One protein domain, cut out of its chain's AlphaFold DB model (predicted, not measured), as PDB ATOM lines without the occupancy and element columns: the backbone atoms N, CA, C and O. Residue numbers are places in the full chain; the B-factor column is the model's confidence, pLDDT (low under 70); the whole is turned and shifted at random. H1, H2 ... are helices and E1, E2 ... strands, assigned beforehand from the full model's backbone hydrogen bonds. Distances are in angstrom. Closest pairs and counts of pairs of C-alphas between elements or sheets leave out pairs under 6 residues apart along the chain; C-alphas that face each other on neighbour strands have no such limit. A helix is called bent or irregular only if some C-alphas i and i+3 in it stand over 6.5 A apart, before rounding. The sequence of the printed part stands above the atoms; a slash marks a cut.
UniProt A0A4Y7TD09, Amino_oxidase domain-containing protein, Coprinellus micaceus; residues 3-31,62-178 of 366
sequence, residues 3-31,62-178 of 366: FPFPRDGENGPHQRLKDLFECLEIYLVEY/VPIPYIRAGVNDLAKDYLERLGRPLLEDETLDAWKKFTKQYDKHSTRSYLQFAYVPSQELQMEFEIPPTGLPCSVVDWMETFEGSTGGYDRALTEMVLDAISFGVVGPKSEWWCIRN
ATOM      1  N   PHE A   3    -448.749 271.819  43.462       89.31
ATOM      2  CA  PHE A   3    -449.012 270.929  44.592       89.31
ATOM      3  C   PHE A   3    -448.058 271.261  45.750       89.31
ATOM      4  O   PHE A   3    -446.850 271.116  45.564       89.31
ATOM      5  N   PRO A   4    -448.567 271.723  46.905       90.81
ATOM      6  CA  PRO A   4    -447.765 271.945  48.100       90.81
ATOM      7  C   PRO A   4    -447.600 270.620  48.842       90.81
ATOM      8  O   PRO A   4    -448.554 270.091  49.409       90.81
ATOM      9  N   PHE A   5    -446.400 270.054  48.808       91.31
ATOM     10  CA  PHE A   5    -446.076 268.839  49.541       91.31
ATOM     11  C   PHE A   5    -445.360 269.147  50.853       91.31
ATOM     12  O   PHE A   5    -444.630 270.141  50.946       91.31
ATOM     13  N   PRO A   6    -445.562 268.301  51.878       88.50
ATOM     14  CA  PRO A   6    -444.754 268.370  53.078       88.50
ATOM     15  C   PRO A   6    -443.298 268.042  52.732       88.50
ATOM     16  O   PRO A   6    -443.013 267.230  51.836       88.50
ATOM     17  N   ARG A   7    -442.384 268.690  53.455       86.25
ATOM     18  CA  ARG A   7    -440.944 268.451  53.339       86.25
ATOM     19  C   ARG A   7    -440.611 267.019  53.728       86.25
ATOM     20  O   ARG A   7    -441.363 266.353  54.442       86.25
ATOM     21  N   ASP A   8    -439.465 266.537  53.273       82.31
ATOM     22  CA  ASP A   8    -439.031 265.183  53.591       82.31
ATOM     23  C   ASP A   8    -438.868 264.974  55.104       82.31
ATOM     24  O   ASP A   8    -438.175 265.722  55.792       82.31
ATOM     25  N   GLY A   9    -439.529 263.935  55.620       80.81
ATOM     26  CA  GLY A   9    -439.563 263.612  57.048       80.81
ATOM     27  C   GLY A   9    -440.618 264.371  57.862       80.81
ATOM     28  O   GLY A   9    -440.774 264.077  59.045       80.81
ATOM     29  N   GLU A  10    -441.360 265.298  57.252       83.44
ATOM     30  CA  GLU A  10    -442.491 265.981  57.882       83.44
ATOM     31  C   GLU A  10    -443.817 265.319  57.478       83.44
ATOM     32  O   GLU A  10    -444.012 264.937  56.327       83.44
ATOM     33  N   ASN A  11    -444.753 265.215  58.424       79.94
ATOM     34  CA  ASN A  11    -446.150 264.901  58.126       79.94
ATOM     35  C   ASN A  11    -446.932 266.212  58.021       79.94
ATOM     36  O   ASN A  11    -446.765 267.103  58.852       79.94
ATOM     37  N   GLY A  12    -447.826 266.322  57.041       80.62
ATOM     38  CA  GLY A  12    -448.647 267.518  56.884       80.62
ATOM     39  C   GLY A  12    -449.777 267.354  55.871       80.62
ATOM     40  O   GLY A  12    -450.018 266.246  55.368       80.62
ATOM     41  N   PRO A  13    -450.485 268.454  55.555       84.25
ATOM     42  CA  PRO A  13    -451.445 268.487  54.461       84.25
ATOM     43  C   PRO A  13    -450.852 267.891  53.177       84.25
ATOM     44  O   PRO A  13    -449.657 267.989  52.921       84.25
ATOM     45  N   HIS A  14    -451.691 267.244  52.368       89.62
ATOM     46  CA  HIS A  14    -451.309 266.622  51.091       89.62
ATOM     47  C   HIS A  14    -450.345 265.418  51.147       89.62
ATOM     48  O   HIS A  14    -450.022 264.897  50.079       89.62
ATOM     49  N   GLN A  15    -449.978 264.877  52.321       89.69
ATOM     50  CA  GLN A  15    -449.133 263.668  52.413       89.69
ATOM     51  C   GLN A  15    -449.666 262.503  51.559       89.69
ATOM     52  O   GLN A  15    -448.946 261.957  50.735       89.69
ATOM     53  N   ARG A  16    -450.968 262.193  51.646       91.75
ATOM     54  CA  ARG A  16    -451.583 261.123  50.831       91.75
ATOM     55  C   ARG A  16    -451.461 261.355  49.322       91.75
ATOM     56  O   ARG A  16    -451.464 260.398  48.555       91.75
ATOM     57  N   LEU A  17    -451.426 262.617  48.886       91.50
ATOM     58  CA  LEU A  17    -451.245 262.961  47.478       91.50
ATOM     59  C   LEU A  17    -449.780 262.795  47.057       91.50
ATOM     60  O   LEU A  17    -449.540 262.289  45.963       91.50
ATOM     61  N   LYS A  18    -448.827 263.160  47.930       90.94
ATOM     62  CA  LYS A  18    -447.393 262.884  47.749       90.94
ATOM     63  C   LYS A  18    -447.155 261.376  47.601       90.94
ATOM     64  O   LYS A  18    -446.634 260.956  46.573       90.94
ATOM     65  N   ASP A  19    -447.681 260.569  48.527       91.69
ATOM     66  CA  ASP A  19    -447.577 259.101  48.494       91.69
ATOM     67  C   ASP A  19    -448.168 258.511  47.200       91.69
ATOM     68  O   ASP A  19    -447.617 257.586  46.603       91.69
ATOM     69  N   LEU A  20    -449.305 259.052  46.734       91.06
ATOM     70  CA  LEU A  20    -449.917 258.640  45.470       91.06
ATOM     71  C   LEU A  20    -449.010 258.961  44.277       91.06
ATOM     72  O   LEU A  20    -448.899 258.145  43.365       91.06
ATOM     73  N   PHE A  21    -448.391 260.140  44.255       90.31
ATOM     74  CA  PHE A  21    -447.498 260.541  43.170       90.31
ATOM     75  C   PHE A  21    -446.224 259.697  43.142       90.31
ATOM     76  O   PHE A  21    -445.798 259.312  42.056       90.31
ATOM     77  N   GLU A  22    -445.672 259.356  44.305       89.31
ATOM     78  CA  GLU A  22    -444.542 258.430  44.436       89.31
ATOM     79  C   GLU A  22    -444.914 257.024  43.947       89.31
ATOM     80  O   GLU A  22    -444.204 256.443  43.131       89.31
ATOM     81  N   CYS A  23    -446.074 256.509  44.367       90.12
ATOM     82  CA  CYS A  23    -446.594 255.203  43.947       90.12
ATOM     83  C   CYS A  23    -446.832 255.112  42.429       90.12
ATOM     84  O   CYS A  23    -446.623 254.064  41.822       90.12
ATOM     85  N   LEU A  24    -447.268 256.211  41.811       87.75
ATOM     86  CA  LEU A  24    -447.499 256.310  40.368       87.75
ATOM     87  C   LEU A  24    -446.248 256.724  39.574       87.75
ATOM     88  O   LEU A  24    -446.353 256.909  38.361       87.75
ATOM     89  N   GLU A  25    -445.103 256.907  40.241       89.19
ATOM     90  CA  GLU A  25    -443.846 257.374  39.643       89.19
ATOM     91  C   GLU A  25    -444.034 258.659  38.806       89.19
ATOM     92  O   GLU A  25    -443.477 258.828  37.716       89.19
ATOM     93  N   ILE A  26    -444.868 259.585  39.298       87.31
ATOM     94  CA  ILE A  26    -445.148 260.849  38.612       87.31
ATOM     95  C   ILE A  26    -443.881 261.697  38.587       87.31
ATOM     96  O   ILE A  26    -443.317 262.039  39.623       87.31
ATOM     97  N   TYR A  27    -443.465 262.111  37.389       86.62
ATOM     98  CA  TYR A  27    -442.320 262.999  37.256       86.62
ATOM     99  C   TYR A  27    -442.693 264.428  37.665       86.62
ATOM    100  O   TYR A  27    -443.455 265.120  36.970       86.62
ATOM    101  N   LEU A  28    -442.101 264.883  38.767       88.00
ATOM    102  CA  LEU A  28    -442.291 266.218  39.316       88.00
ATOM    103  C   LEU A  28    -441.157 267.166  38.927       88.00
ATOM    104  O   LEU A  28    -440.015 266.770  38.705       88.00
ATOM    105  N   VAL A  29    -441.502 268.442  38.845       88.69
ATOM    106  CA  VAL A  29    -440.567 269.563  38.772       88.69
ATOM    107  C   VAL A  29    -440.908 270.557  39.854       88.69
ATOM    108  O   VAL A  29    -442.075 270.694  40.221       88.69
ATOM    109  N   GLU A  30    -439.897 271.266  40.330       90.25
ATOM    110  CA  GLU A  30    -440.099 272.354  41.269       90.25
ATOM    111  C   GLU A  30    -441.034 273.413  40.666       90.25
ATOM    112  O   GLU A  30    -440.935 273.793  39.492       90.25
ATOM    113  N   TYR A  31    -441.983 273.856  41.480       90.25
ATOM    114  CA  TYR A  31    -442.789 275.034  41.227       90.25
ATOM    115  C   TYR A  31    -442.283 276.142  42.140       90.25
ATOM    116  O   TYR A  31    -442.157 275.956  43.343       90.25
ATOM    117  N   VAL A  62    -459.772 303.509  53.922       98.25
ATOM    118  CA  VAL A  62    -459.078 302.627  54.872       98.25
ATOM    119  C   VAL A  62    -458.412 303.495  55.947       98.25
ATOM    120  O   VAL A  62    -457.573 304.339  55.624       98.25
ATOM    121  N   PRO A  63    -458.732 303.325  57.245       98.25
ATOM    122  CA  PRO A  63    -458.120 304.149  58.281       98.25
ATOM    123  C   PRO A  63    -456.622 303.852  58.462       98.25
ATOM    124  O   PRO A  63    -456.193 302.698  58.431       98.25
ATOM    125  N   ILE A  64    -455.841 304.901  58.745       97.50
ATOM    126  CA  ILE A  64    -454.370 304.867  58.862       97.50
ATOM    127  C   ILE A  64    -453.828 303.735  59.765       97.50
ATOM    128  O   ILE A  64    -452.863 303.096  59.343       97.50
ATOM    129  N   PRO A  65    -454.400 303.434  60.955       97.88
ATOM    130  CA  PRO A  65    -453.978 302.288  61.772       97.88
ATOM    131  C   PRO A  65    -453.894 300.965  60.998       97.88
ATOM    132  O   PRO A  65    -452.915 300.233  61.110       97.88
ATOM    133  N   TYR A  66    -454.886 300.688  60.149       98.00
ATOM    134  CA  TYR A  66    -454.954 299.453  59.367       98.00
ATOM    135  C   TYR A  66    -454.009 299.477  58.167       98.00
ATOM    136  O   TYR A  66    -453.412 298.453  57.851       98.00
ATOM    137  N   ILE A  67    -453.817 300.643  57.538       97.12
ATOM    138  CA  ILE A  67    -452.818 300.814  56.471       97.12
ATOM    139  C   ILE A  67    -451.410 300.546  57.014       97.12
ATOM    140  O   ILE A  67    -450.630 299.850  56.370       97.12
ATOM    141  N   ARG A  68    -451.095 301.065  58.209       96.12
ATOM    142  CA  ARG A  68    -449.798 300.858  58.872       96.12
ATOM    143  C   ARG A  68    -449.559 299.400  59.252       96.12
ATOM    144  O   ARG A  68    -448.437 298.939  59.083       96.12
ATOM    145  N   ALA A  69    -450.591 298.712  59.745       96.12
ATOM    146  CA  ALA A  69    -450.521 297.277  60.019       96.12
ATOM    147  C   ALA A  69    -450.316 296.469  58.731       96.12
ATOM    148  O   ALA A  69    -449.542 295.522  58.695       96.12
ATOM    149  N   GLY A  70    -450.985 296.868  57.649       95.56
ATOM    150  CA  GLY A  70    -450.927 296.159  56.380       95.56
ATOM    151  C   GLY A  70    -451.802 294.905  56.366       95.56
ATOM    152  O   GLY A  70    -452.130 294.306  57.391       95.56
ATOM    153  N   VAL A  71    -452.188 294.494  55.159       94.94
ATOM    154  CA  VAL A  71    -453.091 293.353  54.959       94.94
ATOM    155  C   VAL A  71    -452.504 292.051  55.514       94.94
ATOM    156  O   VAL A  71    -453.219 291.311  56.184       94.94
ATOM    157  N   ASN A  72    -451.206 291.808  55.309       93.38
ATOM    158  CA  ASN A  72    -450.548 290.570  55.732       93.38
ATOM    159  C   ASN A  72    -450.637 290.342  57.249       93.38
ATOM    160  O   ASN A  72    -450.972 289.239  57.675       93.38
ATOM    161  N   ASP A  73    -450.355 291.359  58.070       95.81
ATOM    162  CA  ASP A  73    -450.383 291.204  59.530       95.81
ATOM    163  C   ASP A  73    -451.820 291.100  60.056       95.81
ATOM    164  O   ASP A  73    -452.099 290.282  60.937       95.81
ATOM    165  N   LEU A  74    -452.763 291.836  59.453       97.25
ATOM    166  CA  LEU A  74    -454.192 291.696  59.746       97.25
ATOM    167  C   LEU A  74    -454.710 290.289  59.419       97.25
ATOM    168  O   LEU A  74    -455.474 289.719  60.199       97.25
ATOM    169  N   ALA A  75    -454.309 289.729  58.274       97.12
ATOM    170  CA  ALA A  75    -454.726 288.404  57.834       97.12
ATOM    171  C   ALA A  75    -454.102 287.303  58.692       97.12
ATOM    172  O   ALA A  75    -454.803 286.427  59.210       97.12
ATOM    173  N   LYS A  76    -452.792 287.398  58.922       96.50
ATOM    174  CA  LYS A  76    -452.043 286.474  59.769       96.50
ATOM    175  C   LYS A  76    -452.647 286.367  61.165       96.50
ATOM    176  O   LYS A  76    -452.769 285.255  61.667       96.50
ATOM    177  N   ASP A  77    -453.064 287.481  61.767       97.75
ATOM    178  CA  ASP A  77    -453.622 287.498  63.123       97.75
ATOM    179  C   ASP A  77    -454.786 286.518  63.313       97.75
ATOM    180  O   ASP A  77    -454.814 285.735  64.270       97.75
ATOM    181  N   TYR A  78    -455.752 286.533  62.390       97.62
ATOM    182  CA  TYR A  78    -456.916 285.662  62.496       97.62
ATOM    183  C   TYR A  78    -456.683 284.275  61.917       97.62
ATOM    184  O   TYR A  78    -457.163 283.304  62.505       97.62
ATOM    185  N   LEU A  79    -455.933 284.161  60.820       97.62
ATOM    186  CA  LEU A  79    -455.659 282.873  60.192       97.62
ATOM    187  C   LEU A  79    -454.821 281.976  61.101       97.62
ATOM    188  O   LEU A  79    -455.189 280.823  61.310       97.62
ATOM    189  N   GLU A  80    -453.760 282.497  61.718       96.06
ATOM    190  CA  GLU A  80    -452.914 281.719  62.631       96.06
ATOM    191  C   GLU A  80    -453.690 281.245  63.859       96.06
ATOM    192  O   GLU A  80    -453.655 280.068  64.222       96.06
ATOM    193  N   ARG A  81    -454.458 282.146  64.475       95.81
ATOM    194  CA  ARG A  81    -455.265 281.841  65.662       95.81
ATOM    195  C   ARG A  81    -456.339 280.787  65.397       95.81
ATOM    196  O   ARG A  81    -456.658 280.011  66.296       95.81
ATOM    197  N   LEU A  82    -456.925 280.778  64.201       97.19
ATOM    198  CA  LEU A  82    -457.982 279.834  63.834       97.19
ATOM    199  C   LEU A  82    -457.442 278.525  63.246       97.19
ATOM    200  O   LEU A  82    -458.006 277.468  63.520       97.19
ATOM    201  N   GLY A  83    -456.374 278.585  62.452       96.06
ATOM    202  CA  GLY A  83    -455.847 277.446  61.704       96.06
ATOM    203  C   GLY A  83    -454.855 276.589  62.484       96.06
ATOM    204  O   GLY A  83    -454.889 275.367  62.367       96.06
ATOM    205  N   ARG A  84    -454.011 277.183  63.337       94.19
ATOM    206  CA  ARG A  84    -452.978 276.442  64.081       94.19
ATOM    207  C   ARG A  84    -453.533 275.291  64.936       94.19
ATOM    208  O   ARG A  84    -452.998 274.190  64.823       94.19
ATOM    209  N   PRO A  85    -454.646 275.453  65.685       94.25
ATOM    210  CA  PRO A  85    -455.232 274.340  66.435       94.25
ATOM    211  C   PRO A  85    -455.718 273.173  65.562       94.25
ATOM    212  O   PRO A  85    -455.866 272.065  66.067       94.25
ATOM    213  N   LEU A  86    -456.004 273.406  64.273       93.62
ATOM    214  CA  LEU A  86    -456.422 272.354  63.338       93.62
ATOM    215  C   LEU A  86    -455.247 271.499  62.857       93.62
ATOM    216  O   LEU A  86    -455.457 270.356  62.468       93.62
ATOM    217  N   LEU A  87    -454.030 272.047  62.872       89.62
ATOM    218  CA  LEU A  87    -452.809 271.336  62.493       89.62
ATOM    219  C   LEU A  87    -452.222 270.513  63.641       89.62
ATOM    220  O   LEU A  87    -451.566 269.506  63.402       89.62
ATOM    221  N   GLU A  88    -452.437 270.958  64.877       88.38
ATOM    222  CA  GLU A  88    -451.926 270.300  66.084       88.38
ATOM    223  C   GLU A  88    -452.796 269.112  66.530       88.38
ATOM    224  O   GLU A  88    -452.355 268.290  67.334       88.38
ATOM    225  N   ASP A  89    -454.028 269.006  66.023       85.31
ATOM    226  CA  ASP A  89    -454.931 267.896  66.324       85.31
ATOM    227  C   ASP A  89    -454.773 266.756  65.312       85.31
ATOM    228  O   ASP A  89    -455.187 266.853  64.159       85.31
ATOM    229  N   GLU A  90    -454.238 265.625  65.769       80.12
ATOM    230  CA  GLU A  90    -454.172 264.386  64.982       80.12
ATOM    231  C   GLU A  90    -455.541 263.679  64.862       80.12
ATOM    232  O   GLU A  90    -455.675 262.655  64.185       80.12
ATOM    233  N   THR A  91    -456.576 264.201  65.529       86.62
ATOM    234  CA  THR A  91    -457.955 263.709  65.477       86.62
ATOM    235  C   THR A  91    -458.869 264.647  64.673       86.62
ATOM    236  O   THR A  91    -458.446 265.634  64.087       86.62
ATOM    237  N   LEU A  92    -460.168 264.329  64.605       88.56
ATOM    238  CA  LEU A  92    -461.173 265.197  63.972       88.56
ATOM    239  C   LEU A  92    -461.892 266.112  64.976       88.56
ATOM    240  O   LEU A  92    -462.911 266.717  64.633       88.56
ATOM    241  N   ASP A  93    -461.453 266.184  66.231       94.12
ATOM    242  CA  ASP A  93    -462.216 266.857  67.281       94.12
ATOM    243  C   ASP A  93    -462.059 268.381  67.255       94.12
ATOM    244  O   ASP A  93    -463.049 269.094  67.453       94.12
ATOM    245  N   ALA A  94    -460.869 268.894  66.951       93.56
ATOM    246  CA  ALA A  94    -460.620 270.304  66.678       93.56
ATOM    247  C   ALA A  94    -461.445 270.760  65.477       93.56
ATOM    248  O   ALA A  94    -462.168 271.746  65.590       93.56
ATOM    249  N   TRP A  95    -461.465 269.984  64.388       94.44
ATOM    250  CA  TRP A  95    -462.311 270.265  63.223       94.44
ATOM    251  C   TRP A  95    -463.808 270.328  63.574       94.44
ATOM    252  O   TRP A  95    -464.508 271.273  63.197       94.44
ATOM    253  N   LYS A  96    -464.323 269.370  64.357       96.25
ATOM    254  CA  LYS A  96    -465.732 269.381  64.806       96.25
ATOM    255  C   LYS A  96    -466.055 270.592  65.685       96.25
ATOM    256  O   LYS A  96    -467.137 271.165  65.571       96.25
ATOM    257  N   LYS A  97    -465.151 270.973  66.595       95.81
ATOM    258  CA  LYS A  97    -465.328 272.157  67.456       95.81
ATOM    259  C   LYS A  97    -465.286 273.438  66.626       95.81
ATOM    260  O   LYS A  97    -466.151 274.295  66.797       95.81
ATOM    261  N   PHE A  98    -464.325 273.522  65.714       96.44
ATOM    262  CA  PHE A  98    -464.113 274.650  64.820       96.44
ATOM    263  C   PHE A  98    -465.335 274.900  63.938       96.44
ATOM    264  O   PHE A  98    -465.918 275.979  63.999       96.44
ATOM    265  N   THR A  99    -465.817 273.881  63.224       96.56
ATOM    266  CA  THR A  99    -467.031 273.994  62.397       96.56
ATOM    267  C   THR A  99    -468.257 274.374  63.230       96.56
ATOM    268  O   THR A  99    -468.972 275.314  62.889       96.56
ATOM    269  N   LYS A 100    -468.467 273.744  64.393       96.69
ATOM    270  CA  LYS A 100    -469.582 274.095  65.292       96.69
ATOM    271  C   LYS A 100    -469.557 275.562  65.739       96.69
ATOM    272  O   LYS A 100    -470.616 276.151  65.960       96.69
ATOM    273  N   GLN A 101    -468.372 276.136  65.922       96.44
ATOM    274  CA  GLN A 101    -468.210 277.504  66.407       96.44
ATOM    275  C   GLN A 101    -468.254 278.544  65.279       96.44
ATOM    276  O   GLN A 101    -468.880 279.593  65.453       96.44
ATOM    277  N   TYR A 102    -467.611 278.254  64.147       97.56
ATOM    278  CA  TYR A 102    -467.243 279.253  63.146       97.56
ATOM    279  C   TYR A 102    -467.930 279.091  61.786       97.56
ATOM    280  O   TYR A 102    -468.046 280.083  61.076       97.56
ATOM    281  N   ASP A 103    -468.471 277.917  61.440       96.75
ATOM    282  CA  ASP A 103    -469.071 277.662  60.110       96.75
ATOM    283  C   ASP A 103    -470.333 278.500  59.831       96.75
ATOM    284  O   ASP A 103    -470.763 278.677  58.697       96.75
ATOM    285  N   LYS A 104    -470.913 279.093  60.880       97.19
ATOM    286  CA  LYS A 104    -472.010 280.066  60.772       97.19
ATOM    287  C   LYS A 104    -471.584 281.422  60.186       97.19
ATOM    288  O   LYS A 104    -472.453 282.258  59.948       97.19
ATOM    289  N   HIS A 105    -470.284 281.668  60.037       98.38
ATOM    290  CA  HIS A 105    -469.733 282.932  59.567       98.38
ATOM    291  C   HIS A 105    -469.146 282.800  58.161       98.38
ATOM    292  O   HIS A 105    -468.382 281.878  57.879       98.38
ATOM    293  N   SER A 106    -469.420 283.793  57.314       98.31
ATOM    294  CA  SER A 106    -468.483 284.135  56.243       98.31
ATOM    295  C   SER A 106    -467.239 284.821  56.812       98.31
ATOM    296  O   SER A 106    -467.318 285.388  57.910       98.31
ATOM    297  N   THR A 107    -466.125 284.834  56.076       98.44
ATOM    298  CA  THR A 107    -464.910 285.569  56.476       98.44
ATOM    299  C   THR A 107    -465.231 287.030  56.793       98.44
ATOM    300  O   THR A 107    -464.903 287.516  57.874       98.44
ATOM    301  N   ARG A 108    -465.997 287.699  55.924       98.38
ATOM    302  CA  ARG A 108    -466.475 289.075  56.110       98.38
ATOM    303  C   ARG A 108    -467.261 289.235  57.407       98.38
ATOM    304  O   ARG A 108    -466.926 290.080  58.232       98.38
ATOM    305  N   SER A 109    -468.275 288.396  57.629       98.50
ATOM    306  CA  SER A 109    -469.112 288.497  58.832       98.50
ATOM    307  C   SER A 109    -468.317 288.247  60.118       98.50
ATOM    308  O   SER A 109    -468.595 288.855  61.150       98.50
ATOM    309  N   TYR A 110    -467.318 287.362  60.068       98.69
ATOM    310  CA  TYR A 110    -466.445 287.111  61.201       98.69
ATOM    311  C   TYR A 110    -465.582 288.335  61.496       98.69
ATOM    312  O   TYR A 110    -465.618 288.829  62.621       98.69
ATOM    313  N   LEU A 111    -464.882 288.860  60.487       98.62
ATOM    314  CA  LEU A 111    -463.991 290.011  60.634       98.62
ATOM    315  C   LEU A 111    -464.719 291.265  61.135       98.62
ATOM    316  O   LEU A 111    -464.153 292.020  61.919       98.62
ATOM    317  N   GLN A 112    -465.978 291.463  60.739       98.44
ATOM    318  CA  GLN A 112    -466.770 292.630  61.141       98.44
ATOM    319  C   GLN A 112    -467.452 292.491  62.505       98.44
ATOM    320  O   GLN A 112    -467.623 293.492  63.199       98.44
ATOM    321  N   PHE A 113    -467.887 291.286  62.891       98.00
ATOM    322  CA  PHE A 113    -468.809 291.130  64.028       98.00
ATOM    323  C   PHE A 113    -468.308 290.232  65.161       98.00
ATOM    324  O   PHE A 113    -468.851 290.306  66.262       98.00
ATOM    325  N   ALA A 114    -467.322 289.368  64.918       97.69
ATOM    326  CA  ALA A 114    -466.861 288.382  65.901       97.69
ATOM    327  C   ALA A 114    -465.356 288.456  66.186       97.69
ATOM    328  O   ALA A 114    -464.921 288.101  67.281       97.69
ATOM    329  N   TYR A 115    -464.564 288.891  65.211       98.00
ATOM    330  CA  TYR A 115    -463.135 289.100  65.351       98.00
ATOM    331  C   TYR A 115    -462.843 290.290  66.272       98.00
ATOM    332  O   TYR A 115    -463.490 291.333  66.201       98.00
ATOM    333  N   VAL A 116    -461.836 290.109  67.122       97.56
ATOM    334  CA  VAL A 116    -461.206 291.161  67.912       97.56
ATOM    335  C   VAL A 116    -459.703 291.067  67.640       97.56
ATOM    336  O   VAL A 116    -459.151 289.983  67.861       97.56
ATOM    337  N   PRO A 117    -459.051 292.143  67.161       98.06
ATOM    338  CA  PRO A 117    -457.607 292.170  66.925       98.06
ATOM    339  C   PRO A 117    -456.801 291.759  68.155       98.06
ATOM    340  O   PRO A 117    -457.221 292.028  69.283       98.06
ATOM    341  N   SER A 118    -455.653 291.111  67.962       98.12
ATOM    342  CA  SER A 118    -454.752 290.766  69.068       98.12
ATOM    343  C   SER A 118    -454.234 291.995  69.814       98.12
ATOM    344  O   SER A 118    -454.301 293.124  69.327       98.12
ATOM    345  N   GLN A 119    -453.719 291.784  71.028       98.06
ATOM    346  CA  GLN A 119    -453.151 292.879  71.818       98.06
ATOM    347  C   GLN A 119    -451.938 293.495  71.119       98.06
ATOM    348  O   GLN A 119    -451.740 294.702  71.206       98.06
ATOM    349  N   GLU A 120    -451.174 292.682  70.393       97.38
ATOM    350  CA  GLU A 120    -450.041 293.096  69.576       97.38
ATOM    351  C   GLU A 120    -450.479 294.121  68.523       97.38
ATOM    352  O   GLU A 120    -449.986 295.249  68.535       97.38
ATOM    353  N   LEU A 121    -451.485 293.793  67.699       97.69
ATOM    354  CA  LEU A 121    -452.015 294.725  66.695       97.69
ATOM    355  C   LEU A 121    -452.600 295.999  67.319       97.69
ATOM    356  O   LEU A 121    -452.440 297.094  66.775       97.69
ATOM    357  N   GLN A 122    -453.281 295.869  68.462       98.06
ATOM    358  CA  GLN A 122    -453.860 297.014  69.166       98.06
ATOM    359  C   GLN A 122    -452.783 297.981  69.669       98.06
ATOM    360  O   GLN A 122    -452.923 299.191  69.510       98.06
ATOM    361  N   MET A 123    -451.720 297.464  70.291       97.50
ATOM    362  CA  MET A 123    -450.665 298.288  70.886       97.50
ATOM    363  C   MET A 123    -449.723 298.877  69.838       97.50
ATOM    364  O   MET A 123    -449.308 300.023  69.984       97.50
ATOM    365  N   GLU A 124    -449.375 298.110  68.805       97.62
ATOM    366  CA  GLU A 124    -448.403 298.533  67.794       97.62
ATOM    367  C   GLU A 124    -448.992 299.546  66.808       97.62
ATOM    368  O   GLU A 124    -448.336 300.530  66.463       97.62
ATOM    369  N   PHE A 125    -450.241 299.336  66.386       97.31
ATOM    370  CA  PHE A 125    -450.857 300.125  65.318       97.31
ATOM    371  C   PHE A 125    -452.017 301.005  65.780       97.31
ATOM    372  O   PHE A 125    -452.588 301.712  64.956       97.31
ATOM    373  N   GLU A 126    -452.358 300.989  67.073       97.69
ATOM    374  CA  GLU A 126    -453.503 301.718  67.642       97.69
ATOM    375  C   GLU A 126    -454.853 301.246  67.064       97.69
ATOM    376  O   GLU A 126    -455.818 302.007  66.954       97.69
ATOM    377  N   ILE A 127    -454.935 299.968  66.682       98.06
ATOM    378  CA  ILE A 127    -456.170 299.358  66.185       98.06
ATOM    379  C   ILE A 127    -457.145 299.142  67.361       98.06
ATOM    380  O   ILE A 127    -456.750 298.594  68.389       98.06
ATOM    381  N   PRO A 128    -458.430 299.531  67.250       97.38
ATOM    382  CA  PRO A 128    -459.400 299.330  68.323       97.38
ATOM    383  C   PRO A 128    -459.742 297.842  68.543       97.38
ATOM    384  O   PRO A 128    -459.762 297.065  67.586       97.38
ATOM    385  N   PRO A 129    -460.104 297.434  69.779       97.25
ATOM    386  CA  PRO A 129    -460.526 296.070  70.115       97.25
ATOM    387  C   PRO A 129    -461.976 295.790  69.673       97.25
ATOM    388  O   PRO A 129    -462.824 295.369  70.461       97.25
ATOM    389  N   THR A 130    -462.283 296.066  68.412       96.81
ATOM    390  CA  THR A 130    -463.597 295.860  67.795       96.81
ATOM    391  C   THR A 130    -463.433 295.149  66.459       96.81
ATOM    392  O   THR A 130    -462.326 295.063  65.929       96.81
ATOM    393  N   GLY A 131    -464.542 294.677  65.888       97.44
ATOM    394  CA  GLY A 131    -464.536 294.181  64.516       97.44
ATOM    395  C   GLY A 131    -464.056 295.239  63.517       97.44
ATOM    396  O   GLY A 131    -464.085 296.446  63.790       97.44
ATOM    397  N   LEU A 132    -463.586 294.771  62.365       98.44
ATOM    398  CA  LEU A 132    -462.986 295.611  61.336       98.44
ATOM    399  C   LEU A 132    -464.048 296.430  60.577       98.44
ATOM    400  O   LEU A 132    -465.119 295.901  60.259       98.44
ATOM    401  N   PRO A 133    -463.758 297.699  60.228       98.31
ATOM    402  CA  PRO A 133    -464.594 298.487  59.322       98.31
ATOM    403  C   PRO A 133    -464.779 297.815  57.953       98.31
ATOM    404  O   PRO A 133    -463.886 297.107  57.489       98.31
ATOM    405  N   CYS A 134    -465.898 298.085  57.263       98.12
ATOM    406  CA  CYS A 134    -466.156 297.548  55.915       98.12
ATOM    407  C   CYS A 134    -465.006 297.826  54.939       98.12
ATOM    408  O   CYS A 134    -464.545 296.892  54.294       98.12
ATOM    409  N   SER A 135    -464.501 299.065  54.900       98.31
ATOM    410  CA  SER A 135    -463.406 299.463  54.005       98.31
ATOM    411  C   SER A 135    -462.130 298.655  54.238       98.31
ATOM    412  O   SER A 135    -461.460 298.274  53.286       98.31
ATOM    413  N   VAL A 136    -461.823 298.316  55.494       98.50
ATOM    414  CA  VAL A 136    -460.674 297.463  55.834       98.50
ATOM    415  C   VAL A 136    -460.895 296.038  55.335       98.50
ATOM    416  O   VAL A 136    -459.981 295.441  54.784       98.50
ATOM    417  N   VAL A 137    -462.104 295.492  55.492       98.44
ATOM    418  CA  VAL A 137    -462.421 294.130  55.034       98.44
ATOM    419  C   VAL A 137    -462.422 294.030  53.504       98.44
ATOM    420  O   VAL A 137    -461.904 293.053  52.974       98.44
ATOM    421  N   ASP A 138    -462.938 295.038  52.797       97.88
ATOM    422  CA  ASP A 138    -462.899 295.119  51.327       97.88
ATOM    423  C   ASP A 138    -461.464 295.251  50.803       97.88
ATOM    424  O   ASP A 138    -461.073 294.609  49.822       97.88
ATOM    425  N   TRP A 139    -460.653 296.052  51.495       97.81
ATOM    426  CA  TRP A 139    -459.236 296.190  51.199       97.81
ATOM    427  C   TRP A 139    -458.490 294.868  51.417       97.81
ATOM    428  O   TRP A 139    -457.790 294.414  50.518       97.81
ATOM    429  N   MET A 140    -458.708 294.185  52.545       97.69
ATOM    430  CA  MET A 140    -458.132 292.857  52.790       97.69
ATOM    431  C   MET A 140    -458.559 291.832  51.730       97.69
ATOM    432  O   MET A 140    -457.708 291.118  51.207       97.69
ATOM    433  N   GLU A 141    -459.844 291.782  51.357       97.62
ATOM    434  CA  GLU A 141    -460.343 290.877  50.307       97.62
ATOM    435  C   GLU A 141    -459.637 291.109  48.962       97.62
ATOM    436  O   GLU A 141    -459.308 290.151  48.263       97.62
ATOM    437  N   THR A 142    -459.374 292.372  48.616       96.19
ATOM    438  CA  THR A 142    -458.724 292.752  47.352       96.19
ATOM    439  C   THR A 142    -457.303 292.198  47.233       96.19
ATOM    440  O   THR A 142    -456.899 291.796  46.139       96.19
ATOM    441  N   PHE A 143    -456.558 292.171  48.340       93.94
ATOM    442  CA  PHE A 143    -455.152 291.757  48.364       93.94
ATOM    443  C   PHE A 143    -454.950 290.273  48.695       93.94
ATOM    444  O   PHE A 143    -454.020 289.672  48.163       93.94
ATOM    445  N   GLU A 144    -455.809 289.676  49.525       90.88
ATOM    446  CA  GLU A 144    -455.670 288.272  49.950       90.88
ATOM    447  C   GLU A 144    -456.402 287.283  49.041       90.88
ATOM    448  O   GLU A 144    -456.133 286.085  49.094       90.88
ATOM    449  N   GLY A 145    -457.371 287.739  48.243       87.25
ATOM    450  CA  GLY A 145    -458.281 286.830  47.560       87.25
ATOM    451  C   GLY A 145    -458.881 287.364  46.268       87.25
ATOM    452  O   GLY A 145    -458.278 288.123  45.510       87.25
ATOM    453  N   SER A 146    -460.088 286.886  45.983       93.38
ATOM    454  CA  SER A 146    -460.862 287.232  44.792       93.38
ATOM    455  C   SER A 146    -462.154 287.946  45.177       93.38
ATOM    456  O   SER A 146    -462.608 287.870  46.321       93.38
ATOM    457  N   THR A 147    -462.760 288.661  44.230       97.12
ATOM    458  CA  THR A 147    -463.920 289.511  44.521       97.12
ATOM    459  C   THR A 147    -465.156 288.701  44.937       97.12
ATOM    460  O   THR A 147    -465.766 287.994  44.128       97.12
ATOM    461  N   GLY A 148    -465.585 288.878  46.191       96.06
ATOM    462  CA  GLY A 148    -466.665 288.115  46.822       96.06
ATOM    463  C   GLY A 148    -466.190 286.829  47.513       96.06
ATOM    464  O   GLY A 148    -467.015 286.030  47.962       96.06
ATOM    465  N   GLY A 149    -464.876 286.597  47.597       95.75
ATOM    466  CA  GLY A 149    -464.292 285.471  48.321       95.75
ATOM    467  C   GLY A 149    -464.546 285.543  49.828       95.75
ATOM    468  O   GLY A 149    -464.826 284.524  50.454       95.75
ATOM    469  N   TYR A 150    -464.547 286.740  50.422       97.75
ATOM    470  CA  TYR A 150    -464.781 286.905  51.860       97.75
ATOM    471  C   TYR A 150    -466.250 286.703  52.256       97.75
ATOM    472  O   TYR A 150    -466.552 286.519  53.438       97.75
ATOM    473  N   ASP A 151    -467.170 286.666  51.294       97.00
ATOM    474  CA  ASP A 151    -468.573 286.312  51.530       97.00
ATOM    475  C   ASP A 151    -468.806 284.794  51.608       97.00
ATOM    476  O   ASP A 151    -469.909 284.345  51.937       97.00
ATOM    477  N   ARG A 152    -467.766 283.986  51.359       95.25
ATOM    478  CA  ARG A 152    -467.764 282.532  51.564       95.25
ATOM    479  C   ARG A 152    -467.412 282.171  53.004       95.25
ATOM    480  O   ARG A 152    -467.036 283.024  53.806       95.25
ATOM    481  N   ALA A 153    -467.596 280.895  53.340       97.38
ATOM    482  CA  ALA A 153    -467.419 280.386  54.693       97.38
ATOM    483  C   ALA A 153    -466.003 280.664  55.225       97.38
ATOM    484  O   ALA A 153    -465.012 280.368  54.561       97.38
ATOM    485  N   LEU A 154    -465.916 281.179  56.456       98.12
ATOM    486  CA  LEU A 154    -464.639 281.403  57.143       98.12
ATOM    487  C   LEU A 154    -463.831 280.105  57.264       98.12
ATOM    488  O   LEU A 154    -462.605 280.116  57.217       98.12
ATOM    489  N   THR A 155    -464.530 278.986  57.443       97.44
ATOM    490  CA  THR A 155    -463.937 277.657  57.571       97.44
ATOM    491  C   THR A 155    -463.125 277.278  56.333       97.44
ATOM    492  O   THR A 155    -462.007 276.796  56.489       97.44
ATOM    493  N   GLU A 156    -463.628 277.579  55.134       95.81
ATOM    494  CA  GLU A 156    -462.909 277.353  53.873       95.81
ATOM    495  C   GLU A 156    -461.690 278.274  53.745       95.81
ATOM    496  O   GLU A 156    -460.617 277.801  53.402       95.81
ATOM    497  N   MET A 157    -461.802 279.556  54.120       96.06
ATOM    498  CA  MET A 157    -460.663 280.493  54.115       96.06
ATOM    499  C   MET A 157    -459.512 280.021  55.022       96.06
ATOM    500  O   MET A 157    -458.341 280.106  54.663       96.06
ATOM    501  N   VAL A 158    -459.834 279.478  56.200       97.06
ATOM    502  CA  VAL A 158    -458.825 278.927  57.119       97.06
ATOM    503  C   VAL A 158    -458.207 277.637  56.567       97.06
ATOM    504  O   VAL A 158    -456.996 277.449  56.680       97.06
ATOM    505  N   LEU A 159    -459.007 276.755  55.956       94.75
ATOM    506  CA  LEU A 159    -458.488 275.552  55.295       94.75
ATOM    507  C   LEU A 159    -457.608 275.889  54.087       94.75
ATOM    508  O   LEU A 159    -456.613 275.200  53.858       94.75
ATOM    509  N   ASP A 160    -457.944 276.940  53.346       93.19
ATOM    510  CA  ASP A 160    -457.155 277.430  52.221       93.19
ATOM    511  C   ASP A 160    -455.788 277.926  52.702       93.19
ATOM    512  O   ASP A 160    -454.752 277.444  52.244       93.19
ATOM    513  N   ALA A 161    -455.765 278.763  53.744       93.88
ATOM    514  CA  ALA A 161    -454.527 279.233  54.364       93.88
ATOM    515  C   ALA A 161    -453.631 278.082  54.868       93.88
ATOM    516  O   ALA A 161    -452.408 278.135  54.719       93.88
ATOM    517  N   ILE A 162    -454.217 277.016  55.420       92.94
ATOM    518  CA  ILE A 162    -453.476 275.800  55.792       92.94
ATOM    519  C   ILE A 162    -452.940 275.077  54.547       92.94
ATOM    520  O   ILE A 162    -451.773 274.692  54.507       92.94
ATOM    521  N   SER A 163    -453.777 274.893  53.525       89.31
ATOM    522  CA  SER A 163    -453.427 274.150  52.304       89.31
ATOM    523  C   SER A 163    -452.325 274.841  51.497       89.31
ATOM    524  O   SER A 163    -451.490 274.177  50.888       89.31
ATOM    525  N   PHE A 164    -452.291 276.173  51.517       87.38
ATOM    526  CA  PHE A 164    -451.260 276.978  50.865       87.38
ATOM    527  C   PHE A 164    -450.011 277.210  51.735       87.38
ATOM    528  O   PHE A 164    -449.057 277.830  51.264       87.38
ATOM    529  N   GLY A 165    -449.978 276.701  52.973       86.81
ATOM    530  CA  GLY A 165    -448.845 276.875  53.888       86.81
ATOM    531  C   GLY A 165    -448.689 278.302  54.428       86.81
ATOM    532  O   GLY A 165    -447.607 278.662  54.892       86.81
ATOM    533  N   VAL A 166    -449.753 279.113  54.366       89.25
ATOM    534  CA  VAL A 166    -449.841 280.425  55.036       89.25
ATOM    535  C   VAL A 166    -449.879 280.229  56.550       89.25
ATOM    536  O   VAL A 166    -449.254 280.983  57.292       89.25
ATOM    537  N   VAL A 167    -450.578 279.183  57.001       92.12
ATOM    538  CA  VAL A 167    -450.598 278.729  58.395       92.12
ATOM    539  C   VAL A 167    -449.940 277.358  58.480       92.12
ATOM    540  O   VAL A 167    -450.331 276.435  57.768       92.12
ATOM    541  N   GLY A 168    -448.982 277.205  59.396       87.31
ATOM    542  CA  GLY A 168    -448.305 275.930  59.638       87.31
ATOM    543  C   GLY A 168    -446.918 275.808  58.997       87.31
ATOM    544  O   GLY A 168    -446.262 276.820  58.738       87.31
ATOM    545  N   PRO A 169    -446.409 274.573  58.816       83.75
ATOM    546  CA  PRO A 169    -445.095 274.350  58.228       83.75
ATOM    547  C   PRO A 169    -445.076 274.762  56.753       83.75
ATOM    548  O   PRO A 169    -446.042 274.569  56.016       83.75
ATOM    549  N   LYS A 170    -443.942 275.311  56.309       83.94
ATOM    550  CA  LYS A 170    -443.759 275.721  54.914       83.94
ATOM    551  C   LYS A 170    -443.697 274.503  53.993       83.94
ATOM    552  O   LYS A 170    -442.790 273.683  54.129       83.94
ATOM    553  N   SER A 171    -444.581 274.454  53.005       85.38
ATOM    554  CA  SER A 171    -444.587 273.413  51.973       85.38
ATOM    555  C   SER A 171    -443.536 273.645  50.887       85.38
ATOM    556  O   SER A 171    -443.152 274.780  50.594       85.38
ATOM    557  N   GLU A 172    -443.116 272.558  50.248       89.06
ATOM    558  CA  GLU A 172    -442.389 272.591  48.980       89.06
ATOM    559  C   GLU A 172    -443.380 272.457  47.834       89.06
ATOM    560  O   GLU A 172    -444.286 271.624  47.875       89.06
ATOM    561  N   TRP A 173    -443.230 273.283  46.806       91.50
ATOM    562  CA  TRP A 173    -444.200 273.328  45.729       91.50
ATOM    563  C   TRP A 173    -443.707 272.594  44.492       91.50
ATOM    564  O   TRP A 173    -442.590 272.795  44.022       91.50
ATOM    565  N   TRP A 174    -444.594 271.790  43.916       90.81
ATOM    566  CA  TRP A 174    -444.283 270.932  42.781       90.81
ATOM    567  C   TRP A 174    -445.310 271.080  41.662       90.81
ATOM    568  O   TRP A 174    -446.496 271.328  41.884       90.81
ATOM    569  N   CYS A 175    -444.866 270.873  40.430       89.25
ATOM    570  CA  CYS A 175    -445.710 270.697  39.259       89.25
ATOM    571  C   CYS A 175    -445.438 269.341  38.615       89.25
ATOM    572  O   CYS A 175    -444.329 268.819  38.650       89.25
ATOM    573  N   ILE A 176    -446.456 268.789  37.963       86.81
ATOM    574  CA  ILE A 176    -446.293 267.587  37.144       86.81
ATOM    575  C   ILE A 176    -445.673 268.000  35.809       86.81
ATOM    576  O   ILE A 176    -446.241 268.844  35.114       86.81
ATOM    577  N   ARG A 177    -444.543 267.394  35.427       77.75
ATOM    578  CA  ARG A 177    -443.949 267.613  34.095       77.75
ATOM    579  C   ARG A 177    -444.710 266.857  33.020       77.75
ATOM    580  O   ARG A 177    -444.962 267.390  31.946       77.75
ATOM    581  N   ASN A 178    -445.031 265.600  33.299       69.50
ATOM    582  CA  ASN A 178    -445.792 264.753  32.401       69.50
ATOM    583  C   ASN A 178    -446.664 263.806  33.221       69.50
ATOM    584  O   ASN A 178    -446.222 263.284  34.244       69.50
TER     585      ASN A 178
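What this domain is: This is residues 3 to 31 and 62 to 178 of the 366 residues of the protein "Amino_oxidase domain-containing protein" of Coprinellus micaceus (UniProt A0A4Y7TD09). The model has two lobes of unequal size: a small head, in which E1, E3 and E2 form a sheet with H1 over it, and a larger body of six helices, H2 to H7. The long, kinked H2 runs through the body, with H5 and H6 packed on its residues 65 to 75 and H7 crossing its residues 79 to 83; H4 packs on H6 and H7, and H3 meets the last residues of H2 and packs on H7. The printed part has 146 residues with seven named helices and three named strands, in the order E1 H1 E2 H2 H3 H4 H5 H6 H7 E3; the sheet's order is E1, E3, E2, all antiparallel, and the class is mostly helix. The whole is only just compact, close to loose, with a radius of gyration of the C-alphas of 17.4 A, and elongated, with spans of 52 by 32 by 28 A.

How they stand to each other: The printed part begins with E1, residues 3 to 5, an edge strand. It is antiparallel to the inner strand E3, residues 172 to 178, with N 3 and O 174 2.8 A apart and N 172 and O 5 2.9 A apart. The other edge strand is E2, residues 27 to 30, antiparallel to E3, with N 175 and O 29 2.8 A apart. The pairing is staggered: E3 pairs with E1 over residues 172 to 174 and with E2 over 174 to 178. H1, residues 15 to 23, is on this sheet at a height of 8.2 A, only just over E1, with 3 of its C-alphas falling on that strand, and runs across the strands at 79 degrees to E1 on the local plane. E1, H1 and E2 form a split strand-helix-strand unit, two strands running the same way with a helix between them in the chain and E3 between them in the sheet; its crossover is right-handed. H2, residues 64 to 88, is the hub, touching four helices. It is irregular, with C-alphas 68 and 71 9.1 A apart, and has a kink of 76 degrees near residue 71. H3, residues 93 to 102, touches H2 only at the corner, and only just, with 3 pairs of C-alphas within 8 A, the closest being Leu 86 and Ala 94 at 5.7 A. H5, residues 119 to 125, touches H2 at a shallow tilt of 24 degrees, opposite ways, the closest C-alphas being those of Pro 65 and Phe 125, 5.2 A apart. H6, residues 134 to 144, touches H2 at a steep tilt of 65 degrees, closest at the C-alphas of Val 71 and Met 140, 5.5 A. H7, residues 154 to 163, touches H2 about perpendicular, at 78 degrees, closest at the C-alphas of Gly 83 and Val 158, 5.7 A. H4, residues 107 to 113, touches H7, closest at the C-alphas of Thr 107 and Leu 154, 4.2 A, and is apart from H2. Every O i to N i+4 pair is within hydrogen-bond range in H1, H3, H4, H5, H6 and H7; in H2 14 of 21 are.

Where its parts are: E1 begins at C-alpha 3, (-449.012, 270.929, 44.592). H2 measures 35.4 A from C-alpha 64 at (-454.370, 304.867, 58.862) to C-alpha 88. H6 measures 15.2 A, H7 14.2 A, H3 14.0 A and H1 12.2 A. E3 measures 18.7 A and ends at C-alpha 178, (-445.792, 264.753, 32.401).

The domain as a whole: The C-alphas of Glu 25 and Glu 126, the two farthest apart, are 53.3 A apart. Residues 32 to 61 are not printed, and C-alphas 31 and 62 are 34.8 A apart across the cut. Of the links that are printed whole, none is long. The mean pLDDT of the printed part is 93.4, and residue 178 alone is under 70.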